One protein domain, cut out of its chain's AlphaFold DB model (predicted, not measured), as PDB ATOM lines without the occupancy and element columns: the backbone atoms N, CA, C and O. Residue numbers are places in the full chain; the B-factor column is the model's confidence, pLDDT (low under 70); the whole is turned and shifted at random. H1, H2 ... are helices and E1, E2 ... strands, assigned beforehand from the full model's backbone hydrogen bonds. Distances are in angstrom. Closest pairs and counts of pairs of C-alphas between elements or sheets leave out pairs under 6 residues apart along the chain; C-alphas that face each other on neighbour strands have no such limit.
ATOM      1  N   HIS A  10     -23.454 -18.493  10.359       35.16
ATOM      2  CA  HIS A  10     -22.131 -18.278   9.730       35.16
ATOM      3  C   HIS A  10     -22.125 -17.427   8.438       35.16
ATOM      4  O   HIS A  10     -21.115 -17.374   7.733       35.16
ATOM      5  N   HIS A  11     -23.204 -16.693   8.144       36.62
ATOM      6  CA  HIS A  11     -23.375 -15.905   6.906       36.62
ATOM      7  C   HIS A  11     -22.740 -14.495   6.885       36.62
ATOM      8  O   HIS A  11     -23.108 -13.655   6.059       36.62
ATOM      9  N   HIS A  12     -21.770 -14.205   7.755       38.12
ATOM     10  CA  HIS A  12     -21.131 -12.879   7.798       38.12
ATOM     11  C   HIS A  12     -19.740 -12.794   7.153       38.12
ATOM     12  O   HIS A  12     -19.187 -11.705   7.103       38.12
ATOM     13  N   GLN A  13     -19.200 -13.890   6.607       42.31
ATOM     14  CA  GLN A  13     -17.890 -13.886   5.925       42.31
ATOM     15  C   GLN A  13     -17.929 -14.385   4.471       42.31
ATOM     16  O   GLN A  13     -16.887 -14.554   3.850       42.31
ATOM     17  N   SER A  14     -19.111 -14.644   3.906       43.47
ATOM     18  CA  SER A  14     -19.237 -14.838   2.459       43.47
ATOM     19  C   SER A  14     -19.131 -13.475   1.782       43.47
ATOM     20  O   SER A  14     -19.940 -12.602   2.105       43.47
ATOM     21  N   ILE A  15     -18.155 -13.307   0.884       47.78
ATOM     22  CA  ILE A  15     -17.968 -12.132   0.016       47.78
ATOM     23  C   ILE A  15     -19.335 -11.638  -0.441       47.78
ATOM     24  O   ILE A  15     -20.030 -12.332  -1.182       47.78
ATOM     25  N   ARG A  16     -19.769 -10.477   0.059       51.69
ATOM     26  CA  ARG A  16     -21.123 -10.016  -0.240       51.69
ATOM     27  C   ARG A  16     -21.232  -9.423  -1.637       51.69
ATOM     28  O   ARG A  16     -22.337  -9.472  -2.165       51.69
ATOM     29  N   ARG A  17     -20.158  -8.892  -2.244       60.59
ATOM     30  CA  ARG A  17     -20.196  -8.291  -3.592       60.59
ATOM     31  C   ARG A  17     -18.822  -8.360  -4.267       60.59
ATOM     32  O   ARG A  17     -17.934  -7.615  -3.888       60.59
ATOM     33  N   TYR A  18     -18.663  -9.255  -5.240       74.44
ATOM     34  CA  TYR A  18     -17.615  -9.133  -6.257       74.44
ATOM     35  C   TYR A  18     -18.009  -7.988  -7.191       74.44
ATOM     36  O   TYR A  18     -19.112  -8.022  -7.749       74.44
ATOM     37  N   LEU A  19     -17.154  -6.976  -7.329       81.62
ATOM     38  CA  LEU A  19     -17.344  -5.920  -8.317       81.62
ATOM     39  C   LEU A  19     -16.602  -6.320  -9.590       81.62
ATOM     40  O   LEU A  19     -15.415  -6.645  -9.559       81.62
ATOM     41  N   ARG A  20     -17.325  -6.331 -10.713       87.00
ATOM     42  CA  ARG A  20     -16.780  -6.761 -12.005       87.00
ATOM     43  C   ARG A  20     -15.612  -5.864 -12.436       87.00
ATOM     44  O   ARG A  20     -15.552  -4.708 -12.002       87.00
ATOM     45  N   PRO A  21     -14.718  -6.352 -13.313       90.00
ATOM     46  CA  PRO A  21     -13.700  -5.521 -13.934       90.00
ATOM     47  C   PRO A  21     -14.338  -4.327 -14.647       90.00
ATOM     48  O   PRO A  21     -15.475  -4.406 -15.123       90.00
ATOM     49  N   LYS A  22     -13.585  -3.229 -14.751       93.50
ATOM     50  CA  LYS A  22     -14.086  -1.959 -15.296       93.50
ATOM     51  C   LYS A  22     -14.726  -2.099 -16.677       93.50
ATOM     52  O   LYS A  22     -15.754  -1.482 -16.923       93.50
ATOM     53  N   ASP A  23     -14.153  -2.941 -17.535       94.31
ATOM     54  CA  ASP A  23     -14.596  -3.091 -18.919       94.31
ATOM     55  C   ASP A  23     -15.942  -3.830 -18.969       94.31
ATOM     56  O   ASP A  23     -16.880  -3.367 -19.610       94.31
ATOM     57  N   GLU A  24     -16.093  -4.906 -18.187       92.94
ATOM     58  CA  GLU A  24     -17.366  -5.628 -18.061       92.94
ATOM     59  C   GLU A  24     -18.465  -4.775 -17.422       92.94
ATOM     60  O   GLU A  24     -19.637  -4.863 -17.800       92.94
ATOM     61  N   MET A  25     -18.101  -3.973 -16.419       93.88
ATOM     62  CA  MET A  25     -19.054  -3.095 -15.757       93.88
ATOM     63  C   MET A  25     -19.499  -1.962 -16.674       93.88
ATOM     64  O   MET A  25     -20.685  -1.644 -16.688       93.88
ATOM     65  N   LEU A  26     -18.588  -1.402 -17.473       95.50
ATOM     66  CA  LEU A  26     -18.920  -0.396 -18.475       95.50
ATOM     67  C   LEU A  26     -19.947  -0.938 -19.474       95.50
ATOM     68  O   LEU A  26     -20.987  -0.307 -19.653       95.50
ATOM     69  N   THR A  27     -19.716  -2.134 -20.028       96.19
ATOM     70  CA  THR A  27     -20.672  -2.792 -20.936       96.19
ATOM     71  C   THR A  27     -22.039  -2.975 -20.271       96.19
ATOM     72  O   THR A  27     -23.053  -2.589 -20.844       96.19
ATOM     73  N   HIS A  28     -22.089  -3.482 -19.033       93.19
ATOM     74  CA  HIS A  28     -23.361  -3.647 -18.313       93.19
ATOM     75  C   HIS A  28     -24.086  -2.315 -18.082       93.19
ATOM     76  O   HIS A  28     -25.308  -2.240 -18.192       93.19
ATOM     77  N   CYS A  29     -23.351  -1.265 -17.731       94.69
ATOM     78  CA  CYS A  29     -23.909   0.061 -17.513       94.69
ATOM     79  C   CYS A  29     -24.509   0.638 -18.803       94.69
ATOM     80  O   CYS A  29     -25.614   1.181 -18.773       94.69
ATOM     81  N   GLU A  30     -23.821   0.478 -19.933       94.12
ATOM     82  CA  GLU A  30     -24.304   0.898 -21.251       94.12
ATOM     83  C   GLU A  30     -25.545   0.104 -21.688       94.12
ATOM     84  O   GLU A  30     -26.527   0.706 -22.123       94.12
ATOM     85  N   GLU A  31     -25.557  -1.216 -21.485       93.19
ATOM     86  CA  GLU A  31     -26.717  -2.075 -21.764       93.19
ATOM     87  C   GLU A  31     -27.943  -1.668 -20.940       93.19
ATOM     88  O   GLU A  31     -29.047  -1.541 -21.475       93.19
ATOM     89  N   VAL A  32     -27.764  -1.424 -19.636       91.75
ATOM     90  CA  VAL A  32     -28.844  -0.962 -18.755       91.75
ATOM     91  C   VAL A  32     -29.401   0.357 -19.278       91.75
ATOM     92  O   VAL A  32     -30.611   0.478 -19.461       91.75
ATOM     93  N   MET A  33     -28.546   1.327 -19.589       91.25
ATOM     94  CA  MET A  33     -29.026   2.594 -20.131       91.25
ATOM     95  C   MET A  33     -29.750   2.441 -21.451       91.25
ATOM     96  O   MET A  33     -30.802   3.041 -21.609       91.25
ATOM     97  N   GLN A  34     -29.244   1.624 -22.369       90.38
ATOM     98  CA  GLN A  34     -29.902   1.390 -23.649       90.38
ATOM     99  C   GLN A  34     -31.296   0.768 -23.474       90.38
ATOM    100  O   GLN A  34     -32.229   1.101 -24.207       90.38
ATOM    101  N   VAL A  35     -31.460  -0.125 -22.492       91.12
ATOM    102  CA  VAL A  35     -32.752  -0.755 -22.184       91.12
ATOM    103  C   VAL A  35     -33.755   0.252 -21.625       91.12
ATOM    104  O   VAL A  35     -34.949   0.147 -21.924       91.12
ATOM    105  N   TRP A  36     -33.293   1.198 -20.808       88.56
ATOM    106  CA  TRP A  36     -34.169   2.123 -20.094       88.56
ATOM    107  C   TRP A  36     -34.357   3.468 -20.800       88.56
ATOM    108  O   TRP A  36     -35.421   4.055 -20.638       88.56
ATOM    109  N   SER A  37     -33.404   3.938 -21.613       86.44
ATOM    110  CA  SER A  37     -33.425   5.272 -22.244       86.44
ATOM    111  C   SER A  37     -34.661   5.520 -23.097       86.44
ATOM    112  O   SER A  37     -35.111   6.651 -23.223       86.44
ATOM    113  N   ASN A  38     -35.212   4.451 -23.673       81.81
ATOM    114  CA  ASN A  38     -36.347   4.510 -24.589       81.81
ATOM    115  C   ASN A  38     -37.668   4.107 -23.915       81.81
ATOM    116  O   ASN A  38     -38.654   3.867 -24.610       81.81
ATOM    117  N   ARG A  39     -37.687   3.938 -22.586       83.00
ATOM    118  CA  ARG A  39     -38.884   3.526 -21.847       83.00
ATOM    119  C   ARG A  39     -39.470   4.703 -21.082       83.00
ATOM    120  O   ARG A  39     -38.845   5.232 -20.164       83.00
ATOM    121  N   ASP A  40     -40.712   5.028 -21.409       82.56
ATOM    122  CA  ASP A  40     -41.519   5.924 -20.594       82.56
ATOM    123  C   ASP A  40     -41.950   5.222 -19.306       82.56
ATOM    124  O   ASP A  40     -42.149   4.002 -19.256       82.56
ATOM    125  N   THR A  41     -42.096   5.992 -18.231       76.62
ATOM    126  CA  THR A  41     -42.672   5.459 -16.999       76.62
ATOM    127  C   THR A  41     -44.163   5.185 -17.207       76.62
ATOM    128  O   THR A  41     -44.912   6.022 -17.709       76.62
ATOM    129  N   ASN A  42     -44.616   4.002 -16.784       64.69
ATOM    130  CA  ASN A  42     -45.994   3.538 -17.000       64.69
ATOM    131  C   ASN A  42     -47.077   4.390 -16.311       64.69
ATOM    132  O   ASN A  42     -48.256   4.165 -16.556       64.69
ATOM    133  N   ILE A  43     -46.707   5.297 -15.404       74.25
ATOM    134  CA  ILE A  43     -47.666   5.925 -14.488       74.25
ATOM    135  C   ILE A  43     -48.200   7.248 -15.057       74.25
ATOM    136  O   ILE A  43     -49.361   7.566 -14.828       74.25
ATOM    137  N   GLU A  44     -47.412   7.991 -15.846       82.81
ATOM    138  CA  GLU A  44     -47.817   9.327 -16.333       82.81
ATOM    139  C   GLU A  44     -47.299   9.667 -17.742       82.81
ATOM    140  O   GLU A  44     -47.384  10.818 -18.167       82.81
ATOM    141  N   GLY A  45     -46.708   8.704 -18.465       80.38
ATOM    142  CA  GLY A  45     -46.072   8.970 -19.764       80.38
ATOM    143  C   GLY A  45     -44.876   9.926 -19.671       80.38
ATOM    144  O   GLY A  45     -44.434  10.476 -20.675       80.38
ATOM    145  N   ARG A  46     -44.355  10.157 -18.460       79.94
ATOM    146  CA  ARG A  46     -43.134  10.931 -18.246       79.94
ATOM    147  C   ARG A  46     -41.933  10.032 -18.515       79.94
ATOM    148  O   ARG A  46     -41.882   8.901 -18.022       79.94
ATOM    149  N   SER A  47     -40.969  10.549 -19.270       84.00
ATOM    150  CA  SER A  47     -39.678   9.895 -19.477       84.00
ATOM    151  C   SER A  47     -39.031   9.577 -18.126       84.00
ATOM    152  O   SER A  47     -39.039  10.410 -17.218       84.00
ATOM    153  N   LEU A  48     -38.459   8.374 -17.991       85.06
ATOM    154  CA  LEU A  48     -37.648   8.011 -16.821       85.06
ATOM    155  C   LEU A  48     -36.396   8.900 -16.713       85.06
ATOM    156  O   LEU A  48     -35.871   9.114 -15.624       85.06
ATOM    157  N   PHE A  49     -35.940   9.422 -17.852       90.19
ATOM    158  CA  PHE A  49     -34.786  10.298 -17.974       90.19
ATOM    159  C   PHE A  49     -35.248  11.752 -17.998       90.19
ATOM    160  O   PHE A  49     -35.939  12.180 -18.925       90.19
ATOM    161  N   THR A  50     -34.850  12.501 -16.973       90.25
ATOM    162  CA  THR A  50     -34.947  13.964 -16.924       90.25
ATOM    163  C   THR A  50     -33.798  14.603 -17.706       90.25
ATOM    164  O   THR A  50     -32.821  13.932 -18.041       90.25
ATOM    165  N   GLU A  51     -33.857  15.917 -17.932       91.25
ATOM    166  CA  GLU A  51     -32.758  16.683 -18.546       91.25
ATOM    167  C   GLU A  51     -31.439  16.595 -17.752       91.25
ATOM    168  O   GLU A  51     -30.355  16.688 -18.323       91.25
ATOM    169  N   GLU A  52     -31.514  16.338 -16.443       93.12
ATOM    170  CA  GLU A  52     -30.349  16.164 -15.566       93.12
ATOM    171  C   GLU A  52     -29.738  14.759 -15.661       93.12
ATOM    172  O   GLU A  52     -28.564  14.550 -15.341       93.12
ATOM    173  N   THR A  53     -30.516  13.772 -16.115       91.56
ATOM    174  CA  THR A  53     -30.085  12.370 -16.099       91.56
ATOM    175  C   THR A  53     -28.884  12.105 -17.019       91.56
ATOM    176  O   THR A  53     -27.968  11.412 -16.579       91.56
ATOM    177  N   PRO A  54     -28.787  12.674 -18.241       89.75
ATOM    178  CA  PRO A  54     -27.587  12.561 -19.071       89.75
ATOM    179  C   PRO A  54     -26.319  13.107 -18.402       89.75
ATOM    180  O   PRO A  54     -25.245  12.529 -18.568       89.75
ATOM    181  N   ILE A  55     -26.437  14.188 -17.623       94.56
ATOM    182  CA  ILE A  55     -25.305  14.814 -16.924       94.56
ATOM    183  C   ILE A  55     -24.820  13.891 -15.802       94.56
ATOM    184  O   ILE A  55     -23.635  13.551 -15.747       94.56
ATOM    185  N   ALA A  56     -25.741  13.430 -14.951       93.06
ATOM    186  CA  ALA A  56     -25.433  12.478 -13.886       93.06
ATOM    187  C   ALA A  56     -24.876  11.159 -14.449       93.06
ATOM    188  O   ALA A  56     -23.923  10.594 -13.911       93.06
ATOM    189  N   TRP A  57     -25.419  10.696 -15.579       94.50
ATOM    190  CA  TRP A  57     -24.945   9.498 -16.259       94.50
ATOM    191  C   TRP A  57     -23.523   9.652 -16.805       94.50
ATOM    192  O   TRP A  57     -22.697   8.760 -16.622       94.50
ATOM    193  N   ALA A  58     -23.197  10.789 -17.425       94.44
ATOM    194  CA  ALA A  58     -21.848  11.063 -17.913       94.44
ATOM    195  C   ALA A  58     -20.818  11.088 -16.769       94.44
ATOM    196  O   ALA A  58     -19.723  10.536 -16.909       94.44
ATOM    197  N   GLN A  59     -21.180  11.673 -15.623       95.75
ATOM    198  CA  GLN A  59     -20.350  11.655 -14.414       95.75
ATOM    199  C   GLN A  59     -20.185  10.236 -13.863       95.75
ATOM    200  O   GLN A  59     -19.076   9.813 -13.554       95.75
ATOM    201  N   PHE A  60     -21.261   9.458 -13.790       94.25
ATOM    202  CA  PHE A  60     -21.186   8.065 -13.363       94.25
ATOM    203  C   PHE A  60     -20.295   7.225 -14.295       94.25
ATOM    204  O   PHE A  60     -19.430   6.480 -13.830       94.25
ATOM    205  N   LEU A  61     -20.430   7.389 -15.614       94.75
ATOM    206  CA  LEU A  61     -19.591   6.699 -16.592       94.75
ATOM    207  C   LEU A  61     -18.114   7.072 -16.474       94.75
ATOM    208  O   LEU A  61     -17.264   6.213 -16.705       94.75
ATOM    209  N   SER A  62     -17.779   8.316 -16.117       95.81
ATOM    210  CA  SER A  62     -16.378   8.697 -15.898       95.81
ATOM    211  C   SER A  62     -15.776   7.934 -14.710       95.81
ATOM    212  O   SER A  62     -14.644   7.453 -14.801       95.81
ATOM    213  N   LEU A  63     -16.565   7.701 -13.653       93.62
ATOM    214  CA  LEU A  63     -16.162   6.888 -12.502       93.62
ATOM    215  C   LEU A  63     -15.966   5.410 -12.871       93.62
ATOM    216  O   LEU A  63     -14.989   4.789 -12.445       93.62
ATOM    217  N   VAL A  64     -16.862   4.846 -13.691       94.06
ATOM    218  CA  VAL A  64     -16.745   3.460 -14.180       94.06
ATOM    219  C   VAL A  64     -15.518   3.300 -15.079       94.06
ATOM    220  O   VAL A  64     -14.716   2.394 -14.856       94.06
ATOM    221  N   LYS A  65     -15.312   4.206 -16.044       94.62
ATOM    222  CA  LYS A  65     -14.154   4.193 -16.960       94.62
ATOM    223  C   LYS A  65     -12.825   4.325 -16.217       94.62
ATOM    224  O   LYS A  65     -11.845   3.676 -16.586       94.62
ATOM    225  N   GLY A  66     -12.806   5.120 -15.147       91.56
ATOM    226  CA  GLY A  66     -11.663   5.237 -14.244       91.56
ATOM    227  C   GLY A  66     -11.413   3.996 -13.376       91.56
ATOM    228  O   GLY A  66     -10.383   3.916 -12.717       91.56
ATOM    229  N   GLY A  67     -12.325   3.016 -13.373       90.50
ATOM    230  CA  GLY A  67     -12.226   1.809 -12.553       90.50
ATOM    231  C   GLY A  67     -12.480   2.047 -11.063       90.50
ATOM    232  O   GLY A  67     -12.262   1.142 -10.265       90.50
ATOM    233  N   TYR A  68     -12.970   3.228 -10.671       89.00
ATOM    234  CA  TYR A  68     -13.202   3.590  -9.264       89.00
ATOM    235  C   TYR A  68     -14.332   2.788  -8.611       89.00
ATOM    236  O   TYR A  68     -14.408   2.696  -7.388       89.00
ATOM    237  N   LEU A  69     -15.208   2.211  -9.434       89.62
ATOM    238  CA  LEU A  69     -16.329   1.378  -9.003       89.62
ATOM    239  C   LEU A  69     -16.061  -0.126  -9.199       89.62
ATOM    240  O   LEU A  69     -16.947  -0.938  -8.952       89.62
ATOM    241  N   SER A  70     -14.876  -0.504  -9.687       88.00
ATOM    242  CA  SER A  70     -14.478  -1.896  -9.938       88.00
ATOM    243  C   SER A  70     -13.529  -2.391  -8.856       88.00
ATOM    244  O   SER A  70     -12.770  -1.605  -8.283       88.00
ATOM    245  N   ASP A  71     -13.515  -3.700  -8.610       83.69
ATOM    246  CA  ASP A  71     -12.433  -4.274  -7.817       83.69
ATOM    247  C   ASP A  71     -11.107  -4.140  -8.592       83.69
ATOM    248  O   ASP A  71     -11.089  -4.247  -9.826       83.69
ATOM    249  N   PRO A  72      -9.980  -3.883  -7.903       78.25
ATOM    250  CA  PRO A  72      -8.680  -3.851  -8.557       78.25
ATOM    251  C   PRO A  72      -8.376  -5.219  -9.197       78.25
ATOM    252  O   PRO A  72      -8.841  -6.240  -8.682       78.25
ATOM    253  N   PRO A  73      -7.570  -5.265 -10.279       76.69
ATOM    254  CA  PRO A  73      -7.252  -6.509 -10.975       76.69
ATOM    255  C   PRO A  73      -6.762  -7.573  -9.994       76.69
ATOM    256  O   PRO A  73      -5.809  -7.336  -9.236       76.69
ATOM    257  N   ALA A  74      -7.431  -8.726  -9.992       66.00
ATOM    258  CA  ALA A  74      -7.189  -9.791  -9.025       66.00
ATOM    259  C   ALA A  74      -5.743 -10.314  -9.098       66.00
ATOM    260  O   ALA A  74      -5.209 -10.777  -8.091       66.00
ATOM    261  N   GLU A  75      -5.096 -10.180 -10.262       69.06
ATOM    262  CA  GLU A  75      -3.704 -10.565 -10.496       69.06
ATOM    263  C   GLU A  75      -2.715  -9.668  -9.743       69.06
ATOM    264  O   GLU A  75      -1.648 -10.123  -9.342       69.06
ATOM    265  N   ARG A  76      -3.056  -8.386  -9.543       65.69
ATOM    266  CA  ARG A  76      -2.181  -7.413  -8.864       65.69
ATOM    267  C   ARG A  76      -2.475  -7.309  -7.378       65.69
ATOM    268  O   ARG A  76      -1.570  -7.091  -6.578       65.69
ATOM    269  N   PHE A  77      -3.739  -7.466  -7.008       63.56
ATOM    270  CA  PHE A  77      -4.181  -7.368  -5.630       63.56
ATOM    271  C   PHE A  77      -5.152  -8.511  -5.374       63.56
ATOM    272  O   PHE A  77      -6.335  -8.358  -5.666       63.56
ATOM    273  N   PRO A  78      -4.698  -9.654  -4.827       59.12
ATOM    274  CA  PRO A  78      -5.610 -10.710  -4.421       59.12
ATOM    275  C   PRO A  78      -6.485 -10.166  -3.287       59.12
ATOM    276  O   PRO A  78      -6.109 -10.173  -2.114       59.12
ATOM    277  N   VAL A  79      -7.652  -9.641  -3.663       62.53
ATOM    278  CA  VAL A  79      -8.663  -9.096  -2.750       62.53
ATOM    279  C   VAL A  79      -9.305 -10.227  -1.952       62.53
ATOM    280  O   VAL A  79      -9.930  -9.977  -0.931       62.53
ATOM    281  N   HIS A  80      -9.098 -11.481  -2.361       64.81
ATOM    282  CA  HIS A  80      -9.709 -12.658  -1.769       64.81
ATOM    283  C   HIS A  80      -8.686 -13.783  -1.600       64.81
ATOM    284  O   HIS A  80      -7.832 -14.002  -2.456       64.81
ATOM    285  N   ILE A  81      -8.801 -14.518  -0.500       67.06
ATOM    286  CA  ILE A  81      -8.026 -15.719  -0.204       67.06
ATOM    287  C   ILE A  81      -9.015 -16.877  -0.129       67.06
ATOM    288  O   ILE A  81      -9.977 -16.824   0.635       67.06
ATOM    289  N   ASN A  82      -8.800 -17.928  -0.916       68.06
ATOM    290  CA  ASN A  82      -9.571 -19.157  -0.774       68.06
ATOM    291  C   ASN A  82      -9.179 -19.838   0.552       68.06
ATOM    292  O   ASN A  82      -8.042 -20.265   0.717       68.06
ATOM    293  N   ILE A  83     -10.109 -19.906   1.503       76.75
ATOM    294  CA  ILE A  83      -9.919 -20.485   2.846       76.75
ATOM    295  C   ILE A  83     -10.603 -21.848   2.995       76.75
ATOM    296  O   ILE A  83     -10.859 -22.313   4.110       76.75
ATOM    297  N   SER A  84     -10.959 -22.481   1.880       79.31
ATOM    298  CA  SER A  84     -11.590 -23.797   1.886       79.31
ATOM    299  C   SER A  84     -10.664 -24.811   2.545       79.31
ATOM    300  O   SER A  84      -9.592 -25.120   2.034       79.31
ATOM    301  N   LYS A  85     -11.088 -25.350   3.689       56.81
ATOM    302  CA  LYS A  85     -10.503 -26.574   4.231       56.81
ATOM    303  C   LYS A  85     -11.207 -27.730   3.521       56.81
ATOM    304  O   LYS A  85     -12.407 -27.902   3.742       56.81
ATOM    305  N   THR A  86     -10.435 -28.436   2.693       60.53
ATOM    306  CA  THR A  86     -10.756 -29.630   1.884       60.53
ATOM    307  C   THR A  86     -11.681 -29.465   0.667       60.53
ATOM    308  O   THR A  86     -12.712 -28.796   0.719       60.53
ATOM    309  N   ASP A  87     -11.319 -30.171  -0.416       58.38
ATOM    310  CA  ASP A  87     -11.921 -30.149  -1.767       58.38
ATOM    311  C   ASP A  87     -13.398 -30.584  -1.834       58.38
ATOM    312  O   ASP A  87     -14.057 -30.443  -2.860       58.38
ATOM    313  N   ALA A  88     -13.947 -31.108  -0.735       51.16
ATOM    314  CA  ALA A  88     -15.307 -31.640  -0.672       51.16
ATOM    315  C   ALA A  88     -16.376 -30.600  -0.279       51.16
ATOM    316  O   ALA A  88     -17.558 -30.939  -0.185       51.16
ATOM    317  N   LYS A  89     -15.999 -29.345   0.002       52.78
ATOM    318  CA  LYS A  89     -16.936 -28.277   0.390       52.78
ATOM    319  C   LYS A  89     -16.921 -27.146  -0.634       52.78
ATOM    320  O   LYS A  89     -15.888 -26.849  -1.219       52.78
ATOM    321  N   LEU A  90     -18.080 -26.499  -0.812       53.50
ATOM    322  CA  LEU A  90     -18.210 -25.286  -1.626       53.50
ATOM    323  C   LEU A  90     -17.104 -24.287  -1.253       53.50
ATOM    324  O   LEU A  90     -16.904 -24.050  -0.053       53.50
ATOM    325  N   PRO A  91     -16.407 -23.707  -2.243       58.06
ATOM    326  CA  PRO A  91     -15.248 -22.886  -1.972       58.06
ATOM    327  C   PRO A  91     -15.639 -21.672  -1.126       58.06
ATOM    328  O   PRO A  91     -16.572 -20.931  -1.446       58.06
ATOM    329  N   ARG A  92     -14.941 -21.489  -0.001       59.41
ATOM    330  CA  ARG A  92     -15.105 -20.333   0.883       59.41
ATOM    331  C   ARG A  92     -13.956 -19.379   0.627       59.41
ATOM    332  O   ARG A  92     -12.798 -19.754   0.766       59.41
ATOM    333  N   TYR A  93     -14.284 -18.138   0.314       58.53
ATOM    334  CA  TYR A  93     -13.301 -17.092   0.095       58.53
ATOM    335  C   TYR A  93     -13.402 -16.054   1.211       58.53
ATOM    336  O   TYR A  93     -14.499 -15.620   1.563       58.53
ATOM    337  N   LEU A  94     -12.256 -15.675   1.765       59.38
ATOM    338  CA  LEU A  94     -12.103 -14.600   2.732       59.38
ATOM    339  C   LEU A  94     -11.633 -13.352   1.992       59.38
ATOM    340  O   LEU A  94     -10.630 -13.403   1.285       59.38
ATOM    341  N   CYS A  95     -12.327 -12.231   2.159       56.25
ATOM    342  CA  CYS A  95     -11.849 -10.960   1.629       56.25
ATOM    343  C   CYS A  95     -10.583 -10.530   2.398       56.25
ATOM    344  O   CYS A  95     -10.607 -10.402   3.620       56.25
ATOM    345  N   LYS A  96      -9.465 -10.341   1.690       58.09
ATOM    346  CA  LYS A  96      -8.198  -9.801   2.206       58.09
ATOM    347  C   LYS A  96      -8.323  -8.312   2.529       58.09
ATOM    348  O   LYS A  96      -7.653  -7.825   3.437       58.09
ATOM    349  N   ARG A  97      -9.232  -7.606   1.842       54.00
ATOM    350  CA  ARG A  97      -9.823  -6.383   2.387       54.00
ATOM    351  C   ARG A  97     -10.711  -6.824   3.546       54.00
ATOM    352  O   ARG A  97     -11.889  -7.110   3.358       54.00
ATOM    353  N   GLY A  98     -10.120  -6.949   4.737       47.28
ATOM    354  CA  GLY A  98     -10.915  -6.952   5.962       47.28
ATOM    355  C   GLY A  98     -11.879  -5.779   5.868       47.28
ATOM    356  O   GLY A  98     -11.446  -4.739   5.367       47.28
ATOM    357  N   ASN A  99     -13.152  -5.994   6.241       48.72
ATOM    358  CA  ASN A  99     -14.211  -4.981   6.237       48.72
ATOM    359  C   ASN A  99     -13.559  -3.621   6.430       48.72
ATOM    360  O   ASN A  99     -12.993  -3.380   7.503       48.72
TER     361      ASN A  99
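This is residues 10 to 99 of the 512 residues of the protein "Hypothetical protein" of Pyramimonas obovata (UniProt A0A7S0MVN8). Little regular structure is here: a helical hairpin, H1 and H2, lies toward one end of an elongated model, and a small antiparallel strand hairpin, E1 and E2, toward the other, where residues 85 to 90 stick out. The 90 printed residues, mostly helix in class, have under half in named elements, ordered H1, H2, E1, E2. The whole is only just extended, close to loose: radius of gyration of the C-alphas 18.6 A, spans 56 by 29 by 21 A.

After residues 10 to 21, find H1, residues 22 to 37; its residues 22 to 29 alone touch H2, residues 53 to 65, with 61 to 65 alone. Their closest C-alphas, Lys 22 and Val 64, are 6.1 A apart; the tilt is shallow, 16 degrees, opposite ways. In both, every O i to N i+4 pair is within hydrogen-bond range. E1, residues 80 to 82, and E2, residues 93 to 95, are antiparallel; N 81 and O 94 are 2.8 A apart, within hydrogen-bond range. H1 and E1 are apart.

From C-alpha 22 at (-14.086, -1.959, -15.296), H1 runs 21.8 A; H2 runs 17.9 A. E2 ends at C-alpha 95, (-11.849, -10.960, 1.629).

The printed part has no cut. H1 to H2 and H2 to E1 are long links. Low pLDDT, under 70, includes residues 10 to 17 and 85 to 99.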